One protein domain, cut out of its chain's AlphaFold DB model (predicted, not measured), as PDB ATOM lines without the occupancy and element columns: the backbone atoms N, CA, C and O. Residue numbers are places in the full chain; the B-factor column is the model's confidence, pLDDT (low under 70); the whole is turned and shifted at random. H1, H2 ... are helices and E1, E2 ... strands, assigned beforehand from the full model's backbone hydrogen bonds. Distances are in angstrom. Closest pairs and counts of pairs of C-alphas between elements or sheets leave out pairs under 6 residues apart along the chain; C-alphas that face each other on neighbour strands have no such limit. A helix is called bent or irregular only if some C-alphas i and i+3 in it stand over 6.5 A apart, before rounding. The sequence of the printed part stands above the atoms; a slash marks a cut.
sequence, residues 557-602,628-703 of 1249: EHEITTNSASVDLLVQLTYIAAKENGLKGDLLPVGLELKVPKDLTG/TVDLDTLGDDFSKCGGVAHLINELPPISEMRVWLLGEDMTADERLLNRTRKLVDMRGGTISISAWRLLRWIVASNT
ATOM      1  N   GLU A 557       5.793  53.898  22.310       86.19
ATOM      2  CA  GLU A 557       5.515  54.519  21.020       86.19
ATOM      3  C   GLU A 557       4.914  55.924  21.213       86.19
ATOM      4  O   GLU A 557       5.285  56.874  20.519       86.19
ATOM      5  N   HIS A 558       4.050  56.085  22.220       86.00
ATOM      6  CA  HIS A 558       3.485  57.375  22.617       86.00
ATOM      7  C   HIS A 558       4.528  58.317  23.235       86.00
ATOM      8  O   HIS A 558       4.590  59.489  22.869       86.00
ATOM      9  N   GLU A 559       5.402  57.832  24.123       85.56
ATOM     10  CA  GLU A 559       6.484  58.658  24.695       85.56
ATOM     11  C   GLU A 559       7.525  59.053  23.617       85.56
ATOM     12  O   GLU A 559       8.014  60.180  23.619       85.56
ATOM     13  N   ILE A 560       7.802  58.203  22.618       90.50
ATOM     14  CA  ILE A 560       8.644  58.560  21.456       90.50
ATOM     15  C   ILE A 560       7.966  59.627  20.576       90.50
ATOM     16  O   ILE A 560       8.601  60.607  20.175       90.50
ATOM     17  N   THR A 561       6.669  59.487  20.290       87.88
ATOM     18  CA  THR A 561       5.930  60.435  19.432       87.88
ATOM     19  C   THR A 561       5.556  61.749  20.134       87.88
ATOM     20  O   THR A 561       5.341  62.758  19.454       87.88
ATOM     21  N   THR A 562       5.601  61.820  21.468       83.94
ATOM     22  CA  THR A 562       5.375  63.061  22.241       83.94
ATOM     23  C   THR A 562       6.639  63.692  22.842       83.94
ATOM     24  O   THR A 562       6.656  64.907  23.035       83.94
ATOM     25  N   ASN A 563       7.696  62.919  23.119       86.62
ATOM     26  CA  ASN A 563       8.826  63.342  23.963       86.62
ATOM     27  C   ASN A 563      10.195  62.775  23.501       86.62
ATOM     28  O   ASN A 563      11.085  62.520  24.317       86.62
ATOM     29  N   SER A 564      10.391  62.589  22.187       91.50
ATOM     30  CA  SER A 564      11.590  61.967  21.582       91.50
ATOM     31  C   SER A 564      12.932  62.488  22.114       91.50
ATOM     32  O   SER A 564      13.817  61.689  22.405       91.50
ATOM     33  N   ALA A 565      13.083  63.803  22.314       91.31
ATOM     34  CA  ALA A 565      14.325  64.403  22.821       91.31
ATOM     35  C   ALA A 565      14.679  63.990  24.267       91.31
ATOM     36  O   ALA A 565      15.845  64.043  24.659       91.31
ATOM     37  N   SER A 566      13.688  63.582  25.064       91.06
ATOM     38  CA  SER A 566      13.895  63.044  26.415       91.06
ATOM     39  C   SER A 566      14.204  61.545  26.373       91.06
ATOM     40  O   SER A 566      15.035  61.076  27.148       91.06
ATOM     41  N   VAL A 567      13.602  60.803  25.436       93.12
ATOM     42  CA  VAL A 567      13.927  59.386  25.187       93.12
ATOM     43  C   VAL A 567      15.365  59.236  24.669       93.12
ATOM     44  O   VAL A 567      16.107  58.419  25.207       93.12
ATOM     45  N   ASP A 568      15.801  60.075  23.718       94.44
ATOM     46  CA  ASP A 568      17.199  60.150  23.254       94.44
ATOM     47  C   ASP A 568      18.165  60.378  24.429       94.44
ATOM     48  O   ASP A 568      19.144  59.643  24.573       94.44
ATOM     49  N   LEU A 569      17.850  61.312  25.339       93.50
ATOM     50  CA  LEU A 569      18.678  61.543  26.524       93.50
ATOM     51  C   LEU A 569      18.715  60.323  27.463       93.50
ATOM     52  O   LEU A 569      19.787  59.969  27.949       93.50
ATOM     53  N   LEU A 570      17.589  59.651  27.716       93.81
ATOM     54  CA  LEU A 570      17.551  58.459  28.581       93.81
ATOM     55  C   LEU A 570      18.344  57.280  27.990       93.81
ATOM     56  O   LEU A 570      19.038  56.573  28.731       93.81
ATOM     57  N   VAL A 571      18.299  57.091  26.668       95.38
ATOM     58  CA  VAL A 571      19.094  56.071  25.962       95.38
ATOM     59  C   VAL A 571      20.582  56.427  25.991       95.38
ATOM     60  O   VAL A 571      21.391  55.583  26.382       95.38
ATOM     61  N   GLN A 572      20.953  57.681  25.699       94.25
ATOM     62  CA  GLN A 572      22.332  58.169  25.841       94.25
ATOM     63  C   GLN A 572      22.885  57.957  27.256       94.25
ATOM     64  O   GLN A 572      24.000  57.463  27.419       94.25
ATOM     65  N   LEU A 573      22.120  58.308  28.291       94.25
ATOM     66  CA  LEU A 573      22.574  58.181  29.676       94.25
ATOM     67  C   LEU A 573      22.700  56.728  30.120       94.25
ATOM     68  O   LEU A 573      23.655  56.411  30.824       94.25
ATOM     69  N   THR A 574      21.815  55.843  29.660       94.75
ATOM     70  CA  THR A 574      21.962  54.401  29.905       94.75
ATOM     71  C   THR A 574      23.191  53.846  29.175       94.75
ATOM     72  O   THR A 574      23.952  53.084  29.763       94.75
ATOM     73  N   TYR A 575      23.451  54.277  27.933       95.44
ATOM     74  CA  TYR A 575      24.636  53.875  27.167       95.44
ATOM     75  C   TYR A 575      25.947  54.282  27.846       95.44
ATOM     76  O   TYR A 575      26.847  53.458  28.000       95.44
ATOM     77  N   ILE A 576      26.050  55.543  28.276       93.88
ATOM     78  CA  ILE A 576      27.244  56.084  28.940       93.88
ATOM     79  C   ILE A 576      27.412  55.441  30.325       93.88
ATOM     80  O   ILE A 576      28.522  55.070  30.702       93.88
ATOM     81  N   ALA A 577      26.316  55.227  31.065       92.94
ATOM     82  CA  ALA A 577      26.342  54.486  32.324       92.94
ATOM     83  C   ALA A 577      26.805  53.032  32.141       92.94
ATOM     84  O   ALA A 577      27.583  52.546  32.957       92.94
ATOM     85  N   ALA A 578      26.402  52.355  31.066       92.94
ATOM     86  CA  ALA A 578      26.886  51.018  30.742       92.94
ATOM     87  C   ALA A 578      28.379  51.044  30.350       92.94
ATOM     88  O   ALA A 578      29.209  50.435  31.022       92.94
ATOM     89  N   LYS A 579      28.766  51.812  29.322       92.00
ATOM     90  CA  LYS A 579      30.157  51.860  28.830       92.00
ATOM     91  C   LYS A 579      31.179  52.339  29.866       92.00
ATOM     92  O   LYS A 579      32.334  51.927  29.794       92.00
ATOM     93  N   GLU A 580      30.784  53.171  30.829       90.81
ATOM     94  CA  GLU A 580      31.671  53.688  31.882       90.81
ATOM     95  C   GLU A 580      31.490  52.985  33.250       90.81
ATOM     96  O   GLU A 580      31.986  53.487  34.270       90.81
ATOM     97  N   ASN A 581      30.808  51.829  33.287       86.12
ATOM     98  CA  ASN A 581      30.576  50.983  34.474       86.12
ATOM     99  C   ASN A 581      29.942  51.740  35.665       86.12
ATOM    100  O   ASN A 581      30.391  51.665  36.814       86.12
ATOM    101  N   GLY A 582      28.923  52.541  35.352       84.06
ATOM    102  CA  GLY A 582      28.044  53.254  36.282       84.06
ATOM    103  C   GLY A 582      26.709  52.551  36.571       84.06
ATOM    104  O   GLY A 582      26.063  52.906  37.553       84.06
ATOM    105  N   LEU A 583      26.301  51.558  35.769       86.38
ATOM    106  CA  LEU A 583      25.218  50.630  36.134       86.38
ATOM    107  C   LEU A 583      25.797  49.501  37.001       86.38
ATOM    108  O   LEU A 583      26.834  48.942  36.651       86.38
ATOM    109  N   LYS A 584      25.151  49.200  38.133       82.75
ATOM    110  CA  LYS A 584      25.578  48.179  39.108       82.75
ATOM    111  C   LYS A 584      24.383  47.624  39.880       82.75
ATOM    112  O   LYS A 584      23.481  48.404  40.195       82.75
ATOM    113  N   GLY A 585      24.406  46.340  40.239       82.75
ATOM    114  CA  GLY A 585      23.363  45.699  41.055       82.75
ATOM    115  C   GLY A 585      21.945  46.016  40.559       82.75
ATOM    116  O   GLY A 585      21.669  45.908  39.366       82.75
ATOM    117  N   ASP A 586      21.078  46.492  41.457       75.81
ATOM    118  CA  ASP A 586      19.667  46.862  41.216       75.81
ATOM    119  C   ASP A 586      19.427  47.878  40.071       75.81
ATOM    120  O   ASP A 586      18.287  48.108  39.670       75.81
ATOM    121  N   LEU A 587      20.474  48.536  39.558       80.81
ATOM    122  CA  LEU A 587      20.395  49.456  38.415       80.81
ATOM    123  C   LEU A 587      20.545  48.759  37.052       80.81
ATOM    124  O   LEU A 587      20.427  49.427  36.022       80.81
ATOM    125  N   LEU A 588      20.843  47.458  37.024       85.50
ATOM    126  CA  LEU A 588      20.960  46.672  35.796       85.50
ATOM    127  C   LEU A 588      19.588  46.132  35.334       85.50
ATOM    128  O   LEU A 588      18.731  45.835  36.164       85.50
ATOM    129  N   PRO A 589      19.368  45.973  34.015       85.94
ATOM    130  CA  PRO A 589      18.107  45.491  33.446       85.94
ATOM    131  C   PRO A 589      17.980  43.957  33.538       85.94
ATOM    132  O   PRO A 589      17.904  43.267  32.522       85.94
ATOM    133  N   VAL A 590      18.002  43.428  34.763       80.62
ATOM    134  CA  VAL A 590      17.916  41.989  35.065       80.62
ATOM    135  C   VAL A 590      16.471  41.478  35.120       80.62
ATOM    136  O   VAL A 590      15.546  42.244  35.392       80.62
ATOM    137  N   GLY A 591      16.269  40.182  34.881       76.06
ATOM    138  CA  GLY A 591      14.957  39.520  34.904       76.06
ATOM    139  C   GLY A 591      14.119  39.739  33.639       76.06
ATOM    140  O   GLY A 591      12.893  39.662  33.690       76.06
ATOM    141  N   LEU A 592      14.767  40.061  32.513       78.44
ATOM    142  CA  LEU A 592      14.125  40.516  31.267       78.44
ATOM    143  C   LEU A 592      14.395  39.613  30.047       78.44
ATOM    144  O   LEU A 592      13.986  39.946  28.929       78.44
ATOM    145  N   GLU A 593      15.077  38.483  30.257       83.50
ATOM    146  CA  GLU A 593      15.502  37.504  29.240       83.50
ATOM    147  C   GLU A 593      16.315  38.111  28.074       83.50
ATOM    148  O   GLU A 593      16.201  37.685  26.918       83.50
ATOM    149  N   LEU A 594      17.088  39.168  28.345       88.94
ATOM    150  CA  LEU A 594      17.792  39.940  27.321       88.94
ATOM    151  C   LEU A 594      18.923  39.107  26.713       88.94
ATOM    152  O   LEU A 594      19.998  38.979  27.294       88.94
ATOM    153  N   LYS A 595      18.698  38.563  25.515       91.06
ATOM    154  CA  LYS A 595      19.724  37.820  24.775       91.06
ATOM    155  C   LYS A 595      20.778  38.785  24.250       91.06
ATOM    156  O   LYS A 595      20.427  39.737  23.552       91.06
ATOM    157  N   VAL A 596      22.038  38.532  24.586       90.19
ATOM    158  CA  VAL A 596      23.219  39.328  24.216       90.19
ATOM    159  C   VAL A 596      24.334  38.410  23.700       90.19
ATOM    160  O   VAL A 596      24.354  37.235  24.068       90.19
ATOM    161  N   PRO A 597      25.273  38.885  22.861       87.50
ATOM    162  CA  PRO A 597      26.398  38.061  22.420       87.50
ATOM    163  C   PRO A 597      27.255  37.583  23.596       87.50
ATOM    164  O   PRO A 597      27.468  38.324  24.553       87.50
ATOM    165  N   LYS A 598      27.782  36.361  23.508       76.69
ATOM    166  CA  LYS A 598      28.639  35.753  24.536       76.69
ATOM    167  C   LYS A 598      30.021  36.416  24.641       76.69
ATOM    168  O   LYS A 598      30.492  36.691  25.742       76.69
ATOM    169  N   ASP A 599      30.638  36.743  23.502       69.56
ATOM    170  CA  ASP A 599      31.961  37.382  23.427       69.56
ATOM    171  C   ASP A 599      31.857  38.916  23.347       69.56
ATOM    172  O   ASP A 599      31.991  39.539  22.291       69.56
ATOM    173  N   LEU A 600      31.639  39.553  24.499       65.31
ATOM    174  CA  LEU A 600      31.480  41.012  24.622       65.31
ATOM    175  C   LEU A 600      32.808  41.801  24.586       65.31
ATOM    176  O   LEU A 600      32.811  43.030  24.659       65.31
ATOM    177  N   THR A 601      33.943  41.108  24.462       48.28
ATOM    178  CA  THR A 601      35.315  41.653  24.508       48.28
ATOM    179  C   THR A 601      35.872  42.084  23.143       48.28
ATOM    180  O   THR A 601      37.022  42.520  23.051       48.28
ATOM    181  N   GLY A 602      35.082  41.980  22.070       38.91
ATOM    182  CA  GLY A 602      35.510  42.281  20.701       38.91
ATOM    183  C   GLY A 602      35.821  43.763  20.442       38.91
ATOM    184  O   GLY A 602      34.918  44.561  20.194       38.91
ATOM    185  N   THR A 628      24.446  33.605  21.428       86.00
ATOM    186  CA  THR A 628      23.813  34.535  22.368       86.00
ATOM    187  C   THR A 628      23.501  33.835  23.682       86.00
ATOM    188  O   THR A 628      23.070  32.683  23.717       86.00
ATOM    189  N   VAL A 629      23.737  34.546  24.777       89.50
ATOM    190  CA  VAL A 629      23.454  34.125  26.151       89.50
ATOM    191  C   VAL A 629      22.461  35.093  26.776       89.50
ATOM    192  O   VAL A 629      22.241  36.189  26.261       89.50
ATOM    193  N   ASP A 630      21.843  34.703  27.886       88.75
ATOM    194  CA  ASP A 630      21.001  35.630  28.636       88.75
ATOM    195  C   ASP A 630      21.863  36.594  29.457       88.75
ATOM    196  O   ASP A 630      22.806  36.157  30.125       88.75
ATOM    197  N   LEU A 631      21.520  37.881  29.462       88.12
ATOM    198  CA  LEU A 631      22.167  38.898  30.291       88.12
ATOM    199  C   LEU A 631      22.205  38.479  31.769       88.12
ATOM    200  O   LEU A 631      23.200  38.719  32.454       88.12
ATOM    201  N   ASP A 632      21.158  37.800  32.243       86.88
ATOM    202  CA  ASP A 632      21.058  37.325  33.625       86.88
ATOM    203  C   ASP A 632      22.058  36.201  33.952       86.88
ATOM    204  O   ASP A 632      22.481  36.080  35.102       86.88
ATOM    205  N   THR A 633      22.500  35.428  32.948       87.00
ATOM    206  CA  THR A 633      23.489  34.340  33.114       87.00
ATOM    207  C   THR A 633      24.943  34.814  33.157       87.00
ATOM    208  O   THR A 633      25.835  34.024  33.471       87.00
ATOM    209  N   LEU A 634      25.207  36.093  32.878       85.19
ATOM    210  CA  LEU A 634      26.539  36.678  33.027       85.19
ATOM    211  C   LEU A 634      26.874  36.835  34.519       85.19
ATOM    212  O   LEU A 634      26.073  37.353  35.297       85.19
ATOM    213  N   GLY A 635      28.065  36.389  34.925       75.56
ATOM    214  CA  GLY A 635      28.461  36.352  36.339       75.56
ATOM    215  C   GLY A 635      28.824  37.710  36.950       75.56
ATOM    216  O   GLY A 635      28.899  37.815  38.171       75.56
ATOM    217  N   ASP A 636      29.058  38.738  36.129       85.31
ATOM    218  CA  ASP A 636      29.614  40.018  36.566       85.31
ATOM    219  C   ASP A 636      28.946  41.242  35.906       85.31
ATOM    220  O   ASP A 636      28.508  41.215  34.751       85.31
ATOM    221  N   ASP A 637      28.901  42.349  36.653       86.56
ATOM    222  CA  ASP A 637      28.261  43.604  36.239       86.56
ATOM    223  C   ASP A 637      28.947  44.275  35.034       86.56
ATOM    224  O   ASP A 637      28.291  45.009  34.294       86.56
ATOM    225  N   PHE A 638      30.242  44.021  34.796       87.62
ATOM    226  CA  PHE A 638      30.988  44.589  33.666       87.62
ATOM    227  C   PHE A 638      30.570  43.919  32.348       87.62
ATOM    228  O   PHE A 638      30.267  44.609  31.372       87.62
ATOM    229  N   SER A 639      30.444  42.591  32.330       86.50
ATOM    230  CA  SER A 639      29.864  41.841  31.214       86.50
ATOM    231  C   SER A 639      28.407  42.248  30.977       86.50
ATOM    232  O   SER A 639      28.024  42.513  29.837       86.50
ATOM    233  N   LYS A 640      27.595  42.420  32.034       89.25
ATOM    234  CA  LYS A 640      26.216  42.932  31.888       89.25
ATOM    235  C   LYS A 640      26.186  44.335  31.275       89.25
ATOM    236  O   LYS A 640      25.435  44.577  30.330       89.25
ATOM    237  N   CYS A 641      27.057  45.241  31.717       90.31
ATOM    238  CA  CYS A 641      27.241  46.551  31.089       90.31
ATOM    239  C   CYS A 641      27.656  46.444  29.609       90.31
ATOM    240  O   CYS A 641      27.142  47.184  28.766       90.31
ATOM    241  N   GLY A 642      28.536  45.500  29.265       89.75
ATOM    242  CA  GLY A 642      28.916  45.192  27.883       89.75
ATOM    243  C   GLY A 642      27.719  44.802  27.011       89.75
ATOM    244  O   GLY A 642      27.544  45.370  25.932       89.75
ATOM    245  N   GLY A 643      26.864  43.899  27.504       90.69
ATOM    246  CA  GLY A 643      25.648  43.447  26.820       90.69
ATOM    247  C   GLY A 643      24.618  44.564  26.630       90.69
ATOM    248  O   GLY A 643      24.151  44.792  25.515       90.69
ATOM    249  N   VAL A 644      24.337  45.343  27.679       93.25
ATOM    250  CA  VAL A 644      23.454  46.526  27.615       93.25
ATOM    251  C   VAL A 644      23.951  47.537  26.574       93.25
ATOM    252  O   VAL A 644      23.172  48.038  25.762       93.25
ATOM    253  N   ALA A 645      25.259  47.801  26.536       93.94
ATOM    254  CA  ALA A 645      25.852  48.695  25.547       93.94
ATOM    255  C   ALA A 645      25.915  48.099  24.124       93.94
ATOM    256  O   ALA A 645      26.066  48.858  23.165       93.94
ATOM    257  N   HIS A 646      25.811  46.775  23.957       93.12
ATOM    258  CA  HIS A 646      25.648  46.140  22.645       93.12
ATOM    259  C   HIS A 646      24.231  46.369  22.112       93.12
ATOM    260  O   HIS A 646      24.076  46.952  21.043       93.12
ATOM    261  N   LEU A 647      23.207  46.030  22.902       93.88
ATOM    262  CA  LEU A 647      21.797  46.185  22.521       93.88
ATOM    263  C   LEU A 647      21.443  47.638  22.159       93.88
ATOM    264  O   LEU A 647      20.776  47.894  21.161       93.88
ATOM    265  N   ILE A 648      21.956  48.623  22.908       95.88
ATOM    266  CA  ILE A 648      21.748  50.044  22.575       95.88
ATOM    267  C   ILE A 648      22.453  50.438  21.257       95.88
ATOM    268  O   ILE A 648      22.012  51.357  20.574       95.88
ATOM    269  N   ASN A 649      23.513  49.741  20.832       94.25
ATOM    270  CA  ASN A 649      24.135  49.966  19.522       94.25
ATOM    271  C   ASN A 649      23.343  49.364  18.343       94.25
ATOM    272  O   ASN A 649      23.626  49.736  17.199       94.25
ATOM    273  N   GLU A 650      22.369  48.483  18.573       93.44
ATOM    274  CA  GLU A 650      21.414  48.054  17.538       93.44
ATOM    275  C   GLU A 650      20.329  49.111  17.304       93.44
ATOM    276  O   GLU A 650      19.906  49.325  16.167       93.44
ATOM    277  N   LEU A 651      19.908  49.802  18.373       94.69
ATOM    278  CA  LEU A 651      18.835  50.792  18.324       94.69
ATOM    279  C   LEU A 651      19.166  51.947  17.354       94.69
ATOM    280  O   LEU A 651      20.223  52.571  17.489       94.69
ATOM    281  N   PRO A 652      18.279  52.275  16.395       93.75
ATOM    282  CA  PRO A 652      18.414  53.438  15.514       93.75
ATOM    283  C   PRO A 652      18.169  54.777  16.246       93.75
ATOM    284  O   PRO A 652      17.804  54.773  17.424       93.75
ATOM    285  N   PRO A 653      18.366  55.933  15.579       95.06
ATOM    286  CA  PRO A 653      18.021  57.244  16.133       95.06
ATOM    287  C   PRO A 653      16.543  57.343  16.535       95.06
ATOM    288  O   PRO A 653      15.664  56.783  15.874       95.06
ATOM    289  N   ILE A 654      16.241  58.094  17.595       95.00
ATOM    290  CA  ILE A 654      14.871  58.193  18.127       95.00
ATOM    291  C   ILE A 654      13.950  58.994  17.187       95.00
ATOM    292  O   ILE A 654      12.765  58.694  17.069       95.00
ATOM    293  N   SER A 655      14.489  59.964  16.453       92.38
ATOM    294  CA  SER A 655      13.824  60.658  15.341       92.38
ATOM    295  C   SER A 655      13.428  59.724  14.193       92.38
ATOM    296  O   SER A 655      12.349  59.898  13.637       92.38
ATOM    297  N   GLU A 656      14.227  58.699  13.878       92.38
ATOM    298  CA  GLU A 656      13.862  57.680  12.883       92.38
ATOM    299  C   GLU A 656      12.666  56.852  13.379       92.38
ATOM    300  O   GLU A 656      11.673  56.715  12.666       92.38
ATOM    301  N   MET A 657      12.705  56.403  14.643       93.31
ATOM    302  CA  MET A 657      11.570  55.727  15.293       93.31
ATOM    303  C   MET A 657      10.309  56.605  15.314       93.31
ATOM    304  O   MET A 657       9.206  56.118  15.079       93.31
ATOM    305  N   ARG A 658      10.465  57.909  15.580       91.12
ATOM    306  CA  ARG A 658       9.377  58.895  15.588       91.12
ATOM    307  C   ARG A 658       8.743  59.044  14.205       91.12
ATOM    308  O   ARG A 658       7.524  58.956  14.101       91.12
ATOM    309  N   VAL A 659       9.550  59.270  13.168       89.75
ATOM    310  CA  VAL A 659       9.094  59.424  11.774       89.75
ATOM    311  C   VAL A 659       8.361  58.164  11.310       89.75
ATOM    312  O   VAL A 659       7.245  58.266  10.801       89.75
ATOM    313  N   TRP A 660       8.926  56.987  11.601       88.75
ATOM    314  CA  TRP A 660       8.331  55.683  11.303       88.75
ATOM    315  C   TRP A 660       6.955  55.490  11.955       88.75
ATOM    316  O   TRP A 660       6.012  55.096  11.266       88.75
ATOM    317  N   LEU A 661       6.829  55.806  13.253       86.44
ATOM    318  CA  LEU A 661       5.579  55.705  14.020       86.44
ATOM    319  C   LEU A 661       4.516  56.727  13.591       86.44
ATOM    320  O   LEU A 661       3.328  56.419  13.620       86.44
ATOM    321  N   LEU A 662       4.922  57.935  13.188       83.19
ATOM    322  CA  LEU A 662       4.017  58.947  12.631       83.19
ATOM    323  C   LEU A 662       3.659  58.672  11.159       83.19
ATOM    324  O   LEU A 662       2.723  59.273  10.632       83.19
ATOM    325  N   GLY A 663       4.393  57.775  10.492       77.69
ATOM    326  CA  GLY A 663       4.196  57.434   9.086       77.69
ATOM    327  C   GLY A 663       4.444  58.604   8.135       77.69
ATOM    328  O   GLY A 663       3.822  58.681   7.073       77.69
ATOM    329  N   GLU A 664       5.320  59.541   8.505       80.44
ATOM    330  CA  GLU A 664       5.641  60.726   7.696       80.44
ATOM    331  C   GLU A 664       6.386  60.331   6.404       80.44
ATOM    332  O   GLU A 664       6.154  60.917   5.346       80.44
ATOM    333  N   ASP A 665       7.174  59.255   6.456       78.81
ATOM    334  CA  ASP A 665       7.899  58.649   5.334       78.81
ATOM    335  C   ASP A 665       7.091  57.608   4.527       78.81
ATOM    336  O   ASP A 665       7.605  57.095   3.534       78.81
ATOM    337  N   MET A 666       5.840  57.296   4.904       77.50
ATOM    338  CA  MET A 666       5.006  56.352   4.140       77.50
ATOM    339  C   MET A 666       4.821  56.786   2.677       77.50
ATOM    340  O   MET A 666       4.716  57.978   2.360       77.50
ATOM    341  N   THR A 667       4.684  55.810   1.779       74.44
ATOM    342  CA  THR A 667       4.229  56.049   0.400       74.44
ATOM    343  C   THR A 667       2.724  56.362   0.354       74.44
ATOM    344  O   THR A 667       2.013  56.242   1.356       74.44
ATOM    345  N   ALA A 668       2.209  56.788  -0.804       67.06
ATOM    346  CA  ALA A 668       0.762  56.951  -0.989       67.06
ATOM    347  C   ALA A 668       0.022  55.608  -0.841       67.06
ATOM    348  O   ALA A 668      -1.012  55.542  -0.177       67.06
ATOM    349  N   ASP A 669       0.601  54.533  -1.380       63.28
ATOM    350  CA  ASP A 669       0.024  53.188  -1.359       63.28
ATOM    351  C   ASP A 669       0.049  52.572   0.053       63.28
ATOM    352  O   ASP A 669      -0.921  51.948   0.479       63.28
ATOM    353  N   GLU A 670       1.111  52.811   0.835       65.94
ATOM    354  CA  GLU A 670       1.177  52.415   2.253       65.94
ATOM    355  C   GLU A 670       0.110  53.117   3.103       65.94
ATOM    356  O   GLU A 670      -0.523  52.476   3.947       65.94
ATOM    357  N   ARG A 671      -0.135  54.414   2.852       65.31
ATOM    358  CA  ARG A 671      -1.215  55.168   3.510       65.31
ATOM    359  C   ARG A 671      -2.591  54.634   3.120       65.31
ATOM    360  O   ARG A 671      -3.426  54.439   3.999       65.31
ATOM    361  N   LEU A 672      -2.810  54.327   1.840       53.47
ATOM    362  CA  LEU A 672      -4.057  53.727   1.349       53.47
ATOM    363  C   LEU A 672      -4.337  52.365   2.017       53.47
ATOM    364  O   LEU A 672      -5.475  52.066   2.382       53.47
ATOM    365  N   LEU A 673      -3.286  51.573   2.258       56.75
ATOM    366  CA  LEU A 673      -3.345  50.285   2.959       56.75
ATOM    367  C   LEU A 673      -3.548  50.387   4.485       56.75
ATOM    368  O   LEU A 673      -3.758  49.353   5.117       56.75
ATOM    369  N   ASN A 674      -3.495  51.586   5.085       53.25
ATOM    370  CA  ASN A 674      -3.716  51.836   6.522       53.25
ATOM    371  C   ASN A 674      -2.932  50.899   7.477       53.25
ATOM    372  O   ASN A 674      -3.406  50.531   8.556       53.25
ATOM    373  N   ARG A 675      -1.709  50.502   7.097       56.78
ATOM    374  CA  ARG A 675      -0.836  49.677   7.948       56.78
ATOM    375  C   ARG A 675      -0.248  50.522   9.081       56.78
ATOM    376  O   ARG A 675       0.667  51.307   8.846       56.78
ATOM    377  N   THR A 676      -0.710  50.326  10.318       62.00
ATOM    378  CA  THR A 676      -0.018  50.899  11.486       62.00
ATOM    379  C   THR A 676       1.318  50.195  11.665       62.00
ATOM    380  O   THR A 676       1.373  48.984  11.878       62.00
ATOM    381  N   ARG A 677       2.392  50.970  11.576       76.19
ATOM    382  CA  ARG A 677       3.770  50.512  11.720       76.19
ATOM    383  C   ARG A 677       4.127  50.372  13.202       76.19
ATOM    384  O   ARG A 677       4.035  51.350  13.940       76.19
ATOM    385  N   LYS A 678       4.556  49.188  13.653       80.88
ATOM    386  CA  LYS A 678       5.077  48.992  15.020       80.88
ATOM    387  C   LYS A 678       6.589  49.205  15.034       80.88
ATOM    388  O   LYS A 678       7.251  49.051  14.009       80.88
ATOM    389  N   LEU A 679       7.167  49.487  16.205       84.75
ATOM    390  CA  LEU A 679       8.630  49.561  16.357       84.75
ATOM    391  C   LEU A 679       9.321  48.246  15.961       84.75
ATOM    392  O   LEU A 679      10.317  48.272  15.247       84.75
ATOM    393  N   VAL A 680       8.754  47.101  16.353       84.25
ATOM    394  CA  VAL A 680       9.326  45.770  16.071       84.25
ATOM    395  C   VAL A 680       9.376  45.414  14.580       84.25
ATOM    396  O   VAL A 680      10.236  44.636  14.177       84.25
ATOM    397  N   ASP A 681       8.515  46.020  13.757       83.12
ATOM    398  CA  ASP A 681       8.489  45.813  12.302       83.12
ATOM    399  C   ASP A 681       9.582  46.641  11.584       83.12
ATOM    400  O   ASP A 681       9.876  46.434  10.401       83.12
ATOM    401  N   MET A 682      10.180  47.618  12.281       85.12
ATOM    402  CA  MET A 682      11.074  48.611  11.689       85.12
ATOM    403  C   MET A 682      12.375  47.981  11.185       85.12
ATOM    404  O   MET A 682      12.933  47.062  11.789       85.12
ATOM    405  N   ARG A 683      12.865  48.481  10.041       83.44
ATOM    406  CA  ARG A 683      14.020  47.924   9.309       83.44
ATOM    407  C   ARG A 683      13.900  46.418   9.006       83.44
ATOM    408  O   ARG A 683      14.922  45.739   8.895       83.44
ATOM    409  N   GLY A 684      12.676  45.895   8.887       74.12
ATOM    410  CA  GLY A 684      12.421  44.497   8.528       74.12
ATOM    411  C   GLY A 684      12.859  43.492   9.597       74.12
ATOM    412  O   GLY A 684      13.337  42.417   9.252       74.12
ATOM    413  N   GLY A 685      12.764  43.854  10.881       77.12
ATOM    414  CA  GLY A 685      13.090  42.958  11.998       77.12
ATOM    415  C   GLY A 685      14.591  42.752  12.256       77.12
ATOM    416  O   GLY A 685      14.961  41.879  13.032       77.12
ATOM    417  N   THR A 686      15.471  43.558  11.648       84.12
ATOM    418  CA  THR A 686      16.941  43.468  11.830       84.12
ATOM    419  C   THR A 686      17.451  43.910  13.211       84.12
ATOM    420  O   THR A 686      18.641  43.778  13.492       84.12
ATOM    421  N   ILE A 687      16.577  44.446  14.067       89.31
ATOM    422  CA  ILE A 687      16.874  44.902  15.433       89.31
ATOM    423  C   ILE A 687      16.334  43.853  16.406       89.31
ATOM    424  O   ILE A 687      15.154  43.503  16.324       89.31
ATOM    425  N   SER A 688      17.165  43.354  17.326       90.12
ATOM    426  CA  SER A 688      16.766  42.251  18.204       90.12
ATOM    427  C   SER A 688      15.590  42.612  19.117       90.12
ATOM    428  O   SER A 688      15.430  43.747  19.578       90.12
ATOM    429  N   ILE A 689      14.780  41.606  19.464       88.06
ATOM    430  CA  ILE A 689      13.704  41.784  20.447       88.06
ATOM    431  C   ILE A 689      14.261  42.178  21.830       88.06
ATOM    432  O   ILE A 689      13.598  42.894  22.579       88.06
ATOM    433  N   SER A 690      15.508  41.790  22.132       90.38
ATOM    434  CA  SER A 690      16.276  42.240  23.297       90.38
ATOM    435  C   SER A 690      16.489  43.755  23.293       90.38
ATOM    436  O   SER A 690      16.235  44.406  24.305       90.38
ATOM    437  N   ALA A 691      16.898  44.349  22.167       92.38
ATOM    438  CA  ALA A 691      17.081  45.793  22.060       92.38
ATOM    439  C   ALA A 691      15.758  46.553  22.272       92.38
ATOM    440  O   ALA A 691      15.729  47.542  23.006       92.38
ATOM    441  N   TRP A 692      14.640  46.047  21.735       90.31
ATOM    442  CA  TRP A 692      13.311  46.626  21.966       90.31
ATOM    443  C   TRP A 692      12.831  46.493  23.423       90.31
ATOM    444  O   TRP A 692      12.343  47.471  23.994       90.31
ATOM    445  N   ARG A 693      13.018  45.326  24.060       88.75
ATOM    446  CA  ARG A 693      12.745  45.123  25.498       88.75
ATOM    447  C   ARG A 693      13.587  46.067  26.366       88.75
ATOM    448  O   ARG A 693      13.058  46.679  27.295       88.75
ATOM    449  N   LEU A 694      14.870  46.241  26.038       91.44
ATOM    450  CA  LEU A 694      15.766  47.159  26.743       91.44
ATOM    451  C   LEU A 694      15.347  48.625  26.563       91.44
ATOM    452  O   LEU A 694      15.299  49.353  27.550       91.44
ATOM    453  N   LEU A 695      14.992  49.062  25.348       92.38
ATOM    454  CA  LEU A 695      14.466  50.413  25.114       92.38
ATOM    455  C   LEU A 695      13.208  50.671  25.955       92.38
ATOM    456  O   LEU A 695      13.092  51.725  26.586       92.38
ATOM    457  N   ARG A 696      12.302  49.686  26.031       88.25
ATOM    458  CA  ARG A 696      11.121  49.777  26.893       88.25
ATOM    459  C   ARG A 696      11.508  49.883  28.366       88.25
ATOM    460  O   ARG A 696      10.999  50.777  29.032       88.25
ATOM    461  N   TRP A 697      12.448  49.073  28.866       87.00
ATOM    462  CA  TRP A 697      12.960  49.203  30.240       87.00
ATOM    463  C   TRP A 697      13.579  50.579  30.516       87.00
ATOM    464  O   TRP A 697      13.290  51.161  31.562       87.00
ATOM    465  N   ILE A 698      14.388  51.126  29.596       89.44
ATOM    466  CA  ILE A 698      15.071  52.423  29.763       89.44
ATOM    467  C   ILE A 698      14.065  53.525  30.109       89.44
ATOM    468  O   ILE A 698      14.293  54.275  31.067       89.44
ATOM    469  N   VAL A 699      12.965  53.582  29.351       86.00
ATOM    470  CA  VAL A 699      11.882  54.563  29.495       86.00
ATOM    471  C   VAL A 699      10.952  54.209  30.660       86.00
ATOM    472  O   VAL A 699      10.696  55.055  31.511       86.00
ATOM    473  N   ALA A 700      10.484  52.962  30.746       78.00
ATOM    474  CA  ALA A 700       9.493  52.522  31.732       78.00
ATOM    475  C   ALA A 700      10.002  52.562  33.183       78.00
ATOM    476  O   ALA A 700       9.247  52.896  34.091       78.00
ATOM    477  N   SER A 701      11.285  52.260  33.411       76.38
ATOM    478  CA  SER A 701      11.909  52.322  34.742       76.38
ATOM    479  C   SER A 701      12.440  53.719  35.101       76.38
ATOM    480  O   SER A 701      13.210  53.872  36.050       76.38
ATOM    481  N   ASN A 702      12.116  54.763  34.327       76.69
ATOM    482  CA  ASN A 702      12.469  56.139  34.670       76.69
ATOM    483  C   ASN A 702      11.376  56.762  35.553       76.69
ATOM    484  O   ASN A 702      10.277  57.055  35.089       76.69
ATOM    485  N   THR A 703      11.703  57.018  36.821       69.50
ATOM    486  CA  THR A 703      10.788  57.640  37.795       69.50
ATOM    487  C   THR A 703      10.741  59.168  37.691       69.50
ATOM    488  O   THR A 703       9.947  59.805  38.385       69.50
TER     489      THR A 703
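Overview. This is residues 557 to 602 and 628 to 703 of the 1249 residues of the protein "PARP catalytic domain-containing protein" of Rhodotorula graminis (strain WP1) (UniProt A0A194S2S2). A small two-stranded sheet, E1 and E2, lies over one side of H2 in an elongated cluster of helices; H1 and H2 run opposite ways along much of its length, and H6 crosses both. H3 packs on H1, H5 packs on H3 and folds back into H6, and the short H4 lies at the far end of the long axis, touching no helix. The printed part has 122 residues with six named helices and two named strands, in the order H1 E1 E2 H2 H3 H4 H5 H6, and the class is mostly helix. The sheet's order is E1 - E2, antiparallel. The whole is compact, with a radius of gyration of the C-alphas of 15.6 A and spans of 51 by 29 by 24 A.

Along the chain. E1 is residues 595 to 597, 7.1 A from first to last C-alpha, and E2 is residues 628 to 630, 7.0 A. H2, residues 637 to 650, is 20.4 A long. H1, residues 557 to 579, is 26.0 A long and begins at C-alpha 557 at (5.515, 54.519, 21.020). H1 is irregular, with C-alphas 562 and 565 9.1 A apart, and has a kink of 111 degrees near residue 564. H3 is residues 654 to 662, 12.2 A, and H4 is residues 668 to 672, 6.3 A. H5, residues 679 to 685, is 9.1 A and irregular, with C-alphas 680 and 683 8.5 A apart. H6, residues 689 to 700, is 16.1 A and ends at C-alpha 700 at (9.493, 52.522, 31.732).

Arrangement. In the antiparallel pair E1 and E2, N 596 and O 629 are 2.9 A apart, within hydrogen-bond range. The closest C-alphas of E1 and H2, those of Val 596 and Gly 643, are 5.4 A apart. H2 touches H1, closest at the C-alphas of Cys 641 and Ala 578, 4.5 A, at a steep tilt of 41 degrees, opposite ways. With residues 690 to 695 alone H6 touches H2, about perpendicular at 78 degrees, closest at the C-alphas of Ala 691 and Leu 647, 4.8 A. With residues 695 to 699 alone H6 touches H1, also about perpendicular at 78 degrees, closest at the C-alphas of Ile 698 and Val 571, 6.6 A. H3 touches H1, closest at the C-alphas of Arg 658 and Thr 561, 5.4 A, at a shallow tilt of 24 degrees, opposite ways. H5 touches H3, closest at the C-alphas of Leu 679 and Met 657, 6.9 A, about perpendicular at 80 degrees. H5 and H6 form a helical hairpin and only just touch, with 3 pairs of C-alphas within 8 A, the closest those of Val 680 and Trp 692, 7.2 A. H4 is apart from H3 and H5. Every O i to N i+4 pair is within hydrogen-bond range in H3, H4 and H6; in H1 it is 17 of 19, in H2 9 of 10 and in H5 0 of 3, where 3 of 4 O i to N i+3 pairs are within range.

Size, cuts and confidence. The two C-alphas farthest apart, those of Gly 635 and Ala 668, are 50.8 A apart. Residues 603 to 627 are not printed, and C-alphas 602 and 628 are 14.1 A apart across the cut. The link from H1 to E1, 15 residues, is long. The mean pLDDT of the printed part is 84.2; residues 599 to 602, 668 to 676 and 703 are under 70.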